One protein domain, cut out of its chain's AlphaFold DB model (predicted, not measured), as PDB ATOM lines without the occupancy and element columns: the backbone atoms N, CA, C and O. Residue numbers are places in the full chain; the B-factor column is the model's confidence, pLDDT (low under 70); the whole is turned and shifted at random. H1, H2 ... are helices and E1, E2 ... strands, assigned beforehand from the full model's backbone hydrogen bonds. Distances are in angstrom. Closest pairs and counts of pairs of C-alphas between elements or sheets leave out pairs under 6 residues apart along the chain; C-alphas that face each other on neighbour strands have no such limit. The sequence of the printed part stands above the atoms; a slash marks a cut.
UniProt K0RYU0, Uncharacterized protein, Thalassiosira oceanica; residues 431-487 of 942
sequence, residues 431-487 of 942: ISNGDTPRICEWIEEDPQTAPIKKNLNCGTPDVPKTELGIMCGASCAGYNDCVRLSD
ATOM      1  N   ILE A 431     105.725 105.706  85.384       91.06
ATOM      2  CA  ILE A 431     105.119 106.063  86.668       91.06
ATOM      3  C   ILE A 431     104.407 104.864  87.312       91.06
ATOM      4  O   ILE A 431     103.497 104.239  86.758       91.06
ATOM      5  N   SER A 432     104.838 104.558  88.538       96.69
ATOM      6  CA  SER A 432     104.246 103.545  89.420       96.69
ATOM      7  C   SER A 432     103.126 104.109  90.310       96.69
ATOM      8  O   SER A 432     102.935 105.319  90.387       96.69
ATOM      9  N   ASN A 433     102.406 103.240  91.038       92.88
ATOM     10  CA  ASN A 433     101.287 103.564  91.953       92.88
ATOM     11  C   ASN A 433     101.720 104.293  93.254       92.88
ATOM     12  O   ASN A 433     101.368 103.914  94.374       92.88
ATOM     13  N   GLY A 434     102.551 105.312  93.102       90.81
ATOM     14  CA  GLY A 434     103.111 106.176  94.134       90.81
ATOM     15  C   GLY A 434     103.912 107.313  93.501       90.81
ATOM     16  O   GLY A 434     104.938 107.704  94.054       90.81
ATOM     17  N   ASP A 435     103.500 107.743  92.303       88.94
ATOM     18  CA  ASP A 435     104.034 108.862  91.515       88.94
ATOM     19  C   ASP A 435     105.567 108.852  91.363       88.94
ATOM     20  O   ASP A 435     106.227 109.885  91.289       88.94
ATOM     21  N   THR A 436     106.150 107.647  91.353       88.75
ATOM     22  CA  THR A 436     107.598 107.422  91.288       88.75
ATOM     23  C   THR A 436     107.945 106.691  89.987       88.75
ATOM     24  O   THR A 436     107.389 105.603  89.779       88.75
ATOM     25  N   PRO A 437     108.863 107.214  89.151       92.56
ATOM     26  CA  PRO A 437     109.394 106.505  87.985       92.56
ATOM     27  C   PRO A 437     110.066 105.177  88.366       92.56
ATOM     28  O   PRO A 437     110.720 105.079  89.411       92.56
ATOM     29  N   ARG A 438     109.871 104.132  87.552       97.25
ATOM     30  CA  ARG A 438     110.449 102.785  87.728       97.25
ATOM     31  C   ARG A 438     110.682 102.097  86.385       97.25
ATOM     32  O   ARG A 438     109.854 102.216  85.491       97.25
ATOM     33  N   ILE A 439     111.741 101.299  86.284       97.19
ATOM     34  CA  ILE A 439     111.923 100.329  85.190       97.19
ATOM     35  C   ILE A 439     111.064  99.072  85.409       97.19
ATOM     36  O   ILE A 439     110.742  98.737  86.553       97.19
ATOM     37  N   CYS A 440     110.745  98.328  84.347       97.69
ATOM     38  CA  CYS A 440     109.918  97.114  84.440       97.69
ATOM     39  C   CYS A 440     110.474  96.046  85.394       97.69
ATOM     40  O   CYS A 440     109.716  95.458  86.166       97.69
ATOM     41  N   GLU A 441     111.799  95.868  85.432       97.31
ATOM     42  CA  GLU A 441     112.480  94.920  86.329       97.31
ATOM     43  C   GLU A 441     112.134  95.148  87.811       97.31
ATOM     44  O   GLU A 441     112.067  94.195  88.591       97.31
ATOM     45  N   TRP A 442     111.832  96.392  88.206       97.88
ATOM     46  CA  TRP A 442     111.419  96.711  89.572       97.88
ATOM     47  C   TRP A 442     110.148  95.963  89.988       97.88
ATOM     48  O   TRP A 442     110.000  95.660  91.169       97.88
ATOM     49  N   ILE A 443     109.245  95.614  89.064       97.38
ATOM     50  CA  ILE A 443     108.044  94.824  89.375       97.38
ATOM     51  C   ILE A 443     108.421  93.441  89.939       97.38
ATOM     52  O   ILE A 443     107.718  92.934  90.816       97.38
ATOM     53  N   GLU A 444     109.525  92.844  89.477       95.81
ATOM     54  CA  GLU A 444     109.920  91.462  89.801       95.81
ATOM     55  C   GLU A 444     111.157  91.335  90.714       95.81
ATOM     56  O   GLU A 444     111.352  90.272  91.299       95.81
ATOM     57  N   GLU A 445     111.922  92.420  90.895       94.94
ATOM     58  CA  GLU A 445     113.128  92.593  91.737       94.94
ATOM     59  C   GLU A 445     113.176  91.764  93.041       94.94
ATOM     60  O   GLU A 445     114.214  91.201  93.384       94.94
ATOM     61  N   ASP A 446     112.063  91.688  93.777       94.50
ATOM     62  CA  ASP A 446     111.933  90.887  94.997       94.50
ATOM     63  C   ASP A 446     110.696  89.973  94.907       94.50
ATOM     64  O   ASP A 446     109.569  90.476  94.941       94.50
ATOM     65  N   PRO A 447     110.862  88.637  94.882       94.19
ATOM     66  CA  PRO A 447     109.752  87.686  94.835       94.19
ATOM     67  C   PRO A 447     108.739  87.773  95.989       94.19
ATOM     68  O   PRO A 447     107.634  87.251  95.841       94.19
ATOM     69  N   GLN A 448     109.074  88.383  97.136       94.00
ATOM     70  CA  GLN A 448     108.126  88.561  98.246       94.00
ATOM     71  C   GLN A 448     107.196  89.761  98.033       94.00
ATOM     72  O   GLN A 448     105.999  89.663  98.313       94.00
ATOM     73  N   THR A 449     107.707  90.884  97.520       95.88
ATOM     74  CA  THR A 449     106.899  92.078  97.218       95.88
ATOM     75  C   THR A 449     106.351  92.115  95.793       95.88
ATOM     76  O   THR A 449     105.348  92.794  95.578       95.88
ATOM     77  N   ALA A 450     106.905  91.355  94.843       95.56
ATOM     78  CA  ALA A 450     106.442  91.302  93.453       95.56
ATOM     79  C   ALA A 450     104.922  91.068  93.299       95.56
ATOM     80  O   ALA A 450     104.302  91.780  92.509       95.56
ATOM     81  N   PRO A 451     104.246  90.184  94.070       95.44
ATOM     82  CA  PRO A 451     102.787  90.072  94.009       95.44
ATOM     83  C   PRO A 451     102.070  91.383  94.363       95.44
ATOM     84  O   PRO A 451     101.089  91.738  93.717       95.44
ATOM     85  N   ILE A 452     102.565  92.133  95.352       94.81
ATOM     86  CA  ILE A 452     101.999  93.428  95.759       94.81
ATOM     87  C   ILE A 452     102.303  94.489  94.693       94.81
ATOM     88  O   ILE A 452     101.393  95.203  94.275       94.81
ATOM     89  N   LYS A 453     103.546  94.548  94.192       97.19
ATOM     90  CA  LYS A 453     103.944  95.448  93.097       97.19
ATOM     91  C   LYS A 453     103.070  95.230  91.853       97.19
ATOM     92  O   LYS A 453     102.593  96.212  91.290       97.19
ATOM     93  N   LYS A 454     102.778  93.977  91.478       96.62
ATOM     94  CA  LYS A 454     101.872  93.649  90.363       96.62
ATOM     95  C   LYS A 454     100.423  94.059  90.634       96.62
ATOM     96  O   LYS A 454      99.873  94.785  89.817       96.62
ATOM     97  N   ASN A 455      99.834  93.698  91.782       94.56
ATOM     98  CA  ASN A 455      98.459  94.108  92.134       94.56
ATOM     99  C   ASN A 455      98.258  95.635  92.103       94.56
ATOM    100  O   ASN A 455      97.176  96.099  91.755       94.56
ATOM    101  N   LEU A 456      99.284  96.411  92.473       95.75
ATOM    102  CA  LEU A 456      99.214  97.874  92.500       95.75
ATOM    103  C   LEU A 456      99.473  98.547  91.144       95.75
ATOM    104  O   LEU A 456      99.074  99.689  90.984       95.75
ATOM    105  N   ASN A 457     100.154  97.896  90.193       96.69
ATOM    106  CA  ASN A 457     100.563  98.533  88.931       96.69
ATOM    107  C   ASN A 457      99.939  97.871  87.700       96.69
ATOM    108  O   ASN A 457      99.348  98.554  86.873       96.69
ATOM    109  N   CYS A 458     100.001  96.541  87.600       96.69
ATOM    110  CA  CYS A 458      99.492  95.762  86.464       96.69
ATOM    111  C   CYS A 458      97.958  95.718  86.359       96.69
ATOM    112  O   CYS A 458      97.426  95.156  85.400       96.69
ATOM    113  N   GLY A 459      97.263  96.311  87.334       87.69
ATOM    114  CA  GLY A 459      95.810  96.385  87.429       87.69
ATOM    115  C   GLY A 459      95.153  95.136  88.017       87.69
ATOM    116  O   GLY A 459      95.658  94.019  87.932       87.69
ATOM    117  N   THR A 460      93.985  95.344  88.613       89.75
ATOM    118  CA  THR A 460      93.039  94.324  89.091       89.75
ATOM    119  C   THR A 460      91.612  94.845  88.841       89.75
ATOM    120  O   THR A 460      91.464  96.005  88.458       89.75
ATOM    121  N   PRO A 461      90.533  94.067  89.062       85.69
ATOM    122  CA  PRO A 461      89.168  94.584  88.901       85.69
ATOM    123  C   PRO A 461      88.843  95.832  89.745       85.69
ATOM    124  O   PRO A 461      87.966  96.600  89.362       85.69
ATOM    125  N   ASP A 462      89.556  96.043  90.860       87.38
ATOM    126  CA  ASP A 462      89.349  97.158  91.797       87.38
ATOM    127  C   ASP A 462      90.463  98.233  91.742       87.38
ATOM    128  O   ASP A 462      90.379  99.244  92.440       87.38
ATOM    129  N   VAL A 463      91.525  98.028  90.948       86.12
ATOM    130  CA  VAL A 463      92.697  98.925  90.852       86.12
ATOM    131  C   VAL A 463      93.067  99.118  89.377       86.12
ATOM    132  O   VAL A 463      93.391  98.126  88.720       86.12
ATOM    133  N   PRO A 464      93.050 100.345  88.824       88.88
ATOM    134  CA  PRO A 464      93.412 100.577  87.427       88.88
ATOM    135  C   PRO A 464      94.890 100.254  87.164       88.88
ATOM    136  O   PRO A 464      95.707 100.207  88.083       88.88
ATOM    137  N   LYS A 465      95.247 100.059  85.891       94.56
ATOM    138  CA  LYS A 465      96.658  99.960  85.501       94.56
ATOM    139  C   LYS A 465      97.339 101.318  85.646       94.56
ATOM    140  O   LYS A 465      96.764 102.333  85.256       94.56
ATOM    141  N   THR A 466      98.562 101.324  86.159       95.38
ATOM    142  CA  THR A 466      99.459 102.483  86.061       95.38
ATOM    143  C   THR A 466     100.194 102.473  84.725       95.38
ATOM    144  O   THR A 466     100.185 101.462  84.025       95.38
ATOM    145  N   GLU A 467     100.868 103.571  84.380       93.19
ATOM    146  CA  GLU A 467     101.740 103.646  83.201       93.19
ATOM    147  C   GLU A 467     102.764 102.499  83.194       93.19
ATOM    148  O   GLU A 467     102.868 101.752  82.221       93.19
ATOM    149  N   LEU A 468     103.415 102.256  84.339       96.50
ATOM    150  CA  LEU A 468     104.298 101.106  84.543       96.50
ATOM    151  C   LEU A 468     103.598  99.762  84.257       96.50
ATOM    152  O   LEU A 468     104.186  98.869  83.659       96.50
ATOM    153  N   GLY A 469     102.334  99.601  84.649       95.75
ATOM    154  CA  GLY A 469     101.558  98.387  84.369       95.75
ATOM    155  C   GLY A 469     101.029  98.249  82.938       95.75
ATOM    156  O   GLY A 469     100.510  97.186  82.585       95.75
ATOM    157  N   ILE A 470     101.130  99.306  82.131       94.69
ATOM    158  CA  ILE A 470     100.804  99.317  80.700       94.69
ATOM    159  C   ILE A 470     102.065  98.997  79.888       94.69
ATOM    160  O   ILE A 470     102.030  98.109  79.039       94.69
ATOM    161  N   MET A 471     103.185  99.657  80.198       95.50
ATOM    162  CA  MET A 471     104.446  99.547  79.452       95.50
ATOM    163  C   MET A 471     105.236  98.260  79.747       95.50
ATOM    164  O   MET A 471     106.081  97.854  78.949       95.50
ATOM    165  N   CYS A 472     104.952  97.587  80.864       97.38
ATOM    166  CA  CYS A 472     105.644  96.369  81.289       97.38
ATOM    167  C   CYS A 472     104.799  95.103  81.061       97.38
ATOM    168  O   CYS A 472     104.393  94.412  82.002       97.38
ATOM    169  N   GLY A 473     104.502  94.798  79.793       95.00
ATOM    170  CA  GLY A 473     103.623  93.696  79.390       95.00
ATOM    171  C   GLY A 473     104.115  92.290  79.766       95.00
ATOM    172  O   GLY A 473     103.293  91.417  80.065       95.00
ATOM    173  N   ALA A 474     105.430  92.061  79.818       96.06
ATOM    174  CA  ALA A 474     106.022  90.781  80.215       96.06
ATOM    175  C   ALA A 474     106.074  90.633  81.744       96.06
ATOM    176  O   ALA A 474     105.647  89.613  82.294       96.06
ATOM    177  N   SER A 475     106.522  91.672  82.449       96.94
ATOM    178  CA  SER A 475     106.536  91.727  83.913       96.94
ATOM    179  C   SER A 475     105.123  91.732  84.507       96.94
ATOM    180  O   SER A 475     104.932  91.256  85.624       96.94
ATOM    181  N   CYS A 476     104.098  92.156  83.765       97.31
ATOM    182  CA  CYS A 476     102.693  92.039  84.167       97.31
ATOM    183  C   CYS A 476     101.998  90.720  83.775       97.31
ATOM    184  O   CYS A 476     100.801  90.574  84.037       97.31
ATOM    185  N   ALA A 477     102.728  89.730  83.243       95.19
ATOM    186  CA  ALA A 477     102.180  88.408  82.925       95.19
ATOM    187  C   ALA A 477     101.405  87.788  84.106       95.19
ATOM    188  O   ALA A 477     101.876  87.763  85.251       95.19
ATOM    189  N   GLY A 478     100.203  87.286  83.813       92.19
ATOM    190  CA  GLY A 478      99.225  86.781  84.782       92.19
ATOM    191  C   GLY A 478      98.231  87.821  85.323       92.19
ATOM    192  O   GLY A 478      97.257  87.420  85.956       92.19
ATOM    193  N   TYR A 479      98.443  89.118  85.064       92.12
ATOM    194  CA  TYR A 479      97.496  90.216  85.349       92.12
ATOM    195  C   TYR A 479      96.920  90.838  84.060       92.12
ATOM    196  O   TYR A 479      95.878  91.487  84.077       92.12
ATOM    197  N   ASN A 480      97.586  90.611  82.930       92.00
ATOM    198  CA  ASN A 480      97.116  90.855  81.568       92.00
ATOM    199  C   ASN A 480      96.910  89.512  80.831       92.00
ATOM    200  O   ASN A 480      97.070  88.439  81.417       92.00
ATOM    201  N   ASP A 481      96.613  89.561  79.531       92.00
ATOM    202  CA  ASP A 481      96.476  88.366  78.681       92.00
ATOM    203  C   ASP A 481      97.805  87.640  78.394       92.00
ATOM    204  O   ASP A 481      97.846  86.756  77.544       92.00
ATOM    205  N   CYS A 482      98.902  87.989  79.068       93.62
ATOM    206  CA  CYS A 482     100.213  87.389  78.848       93.62
ATOM    207  C   CYS A 482     100.501  86.289  79.873       93.62
ATOM    208  O   CYS A 482     100.249  86.430  81.071       93.62
ATOM    209  N   VAL A 483     101.055  85.176  79.401       94.31
ATOM    210  CA  VAL A 483     101.345  83.975  80.192       94.31
ATOM    211  C   VAL A 483     102.822  83.635  80.063       94.31
ATOM    212  O   VAL A 483     103.353  83.550  78.956       94.31
ATOM    213  N   ARG A 484     103.484  83.396  81.203       92.69
ATOM    214  CA  ARG A 484     104.821  82.793  81.218       92.69
ATOM    215  C   ARG A 484     104.737  81.300  80.922       92.69
ATOM    216  O   ARG A 484     104.029  80.571  81.619       92.69
ATOM    217  N   LEU A 485     105.496  80.856  79.929       92.50
ATOM    218  CA  LEU A 485     105.724  79.445  79.646       92.50
ATOM    219  C   LEU A 485     106.809  78.878  80.577       92.50
ATOM    220  O   LEU A 485     107.519  79.605  81.274       92.50
ATOM    221  N   SER A 486     106.938  77.551  80.611       88.62
ATOM    222  CA  SER A 486     107.856  76.846  81.520       88.62
ATOM    223  C   SER A 486     109.348  77.030  81.210       88.62
ATOM    224  O   SER A 486     110.182  76.613  82.009       88.62
ATOM    225  N   ASP A 487     109.685  77.620  80.064       87.44
ATOM    226  CA  ASP A 487     111.044  78.019  79.676       87.44
ATOM    227  C   ASP A 487     111.398  79.462  80.096       87.44
ATOM    228  O   ASP A 487     112.548  79.874  79.960       87.44
TER     229      ASP A 487
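Overview. This is residues 431 to 487 of the 942 residues of an uncharacterized protein of Thalassiosira oceanica (UniProt K0RYU0). What is the main picture? There is little regular structure: three short helices, H1, H2 and H3, make a triangle among loops, and a tail with the strand E1 reaches away from them. What is its make-up? The printed part has 57 residues with H1, H2, H3 and E1 in that order, mostly helix, though named elements hold only 20 residues. It is compact, with a radius of gyration of the C-alphas of 10.5 A and spans of 34 by 24 by 20 A.

Arrangement. How do the helices meet? H1, residues 440 to 443, and H2, residues 450 to 457, only just touch, with 3 pairs of C-alphas within 8 A, the closest those of Ile 443 and Lys 453, 5.6 A apart. H2 and H3, residues 467 to 471, touch, closest at the C-alphas of Asn 457 and Gly 469, 4.7 A. H1 and H3 are close but not clearly touching, closest at the C-alphas of Cys 440 and Leu 468, 6.9 A. Where is E1? E1, residues 482 to 484, is apart from H1, H2 and H3 and pairs with no named strand. What do the backbones show? Every O i to N i+4 pair is within hydrogen-bond range in H2 and H3; H1 is too short for one.

Along the chain. Where do the elements begin and end? H1 begins at C-alpha 440 (109.918, 97.114, 84.440), and E1 ends at C-alpha 484 (104.821, 82.793, 81.218). How long are they? From first to last C-alpha, H1 measures 5.8 A, H2 10.4 A, H3 6.2 A and E1 6.9 A.

Size, cuts and confidence. How large is it? The two C-alphas farthest apart, those of Asp 435 and Asp 487, are 33.8 A apart. Is it whole and confident? The printed part has no cut, its three links are short, and no printed residue is under 70 in pLDDT.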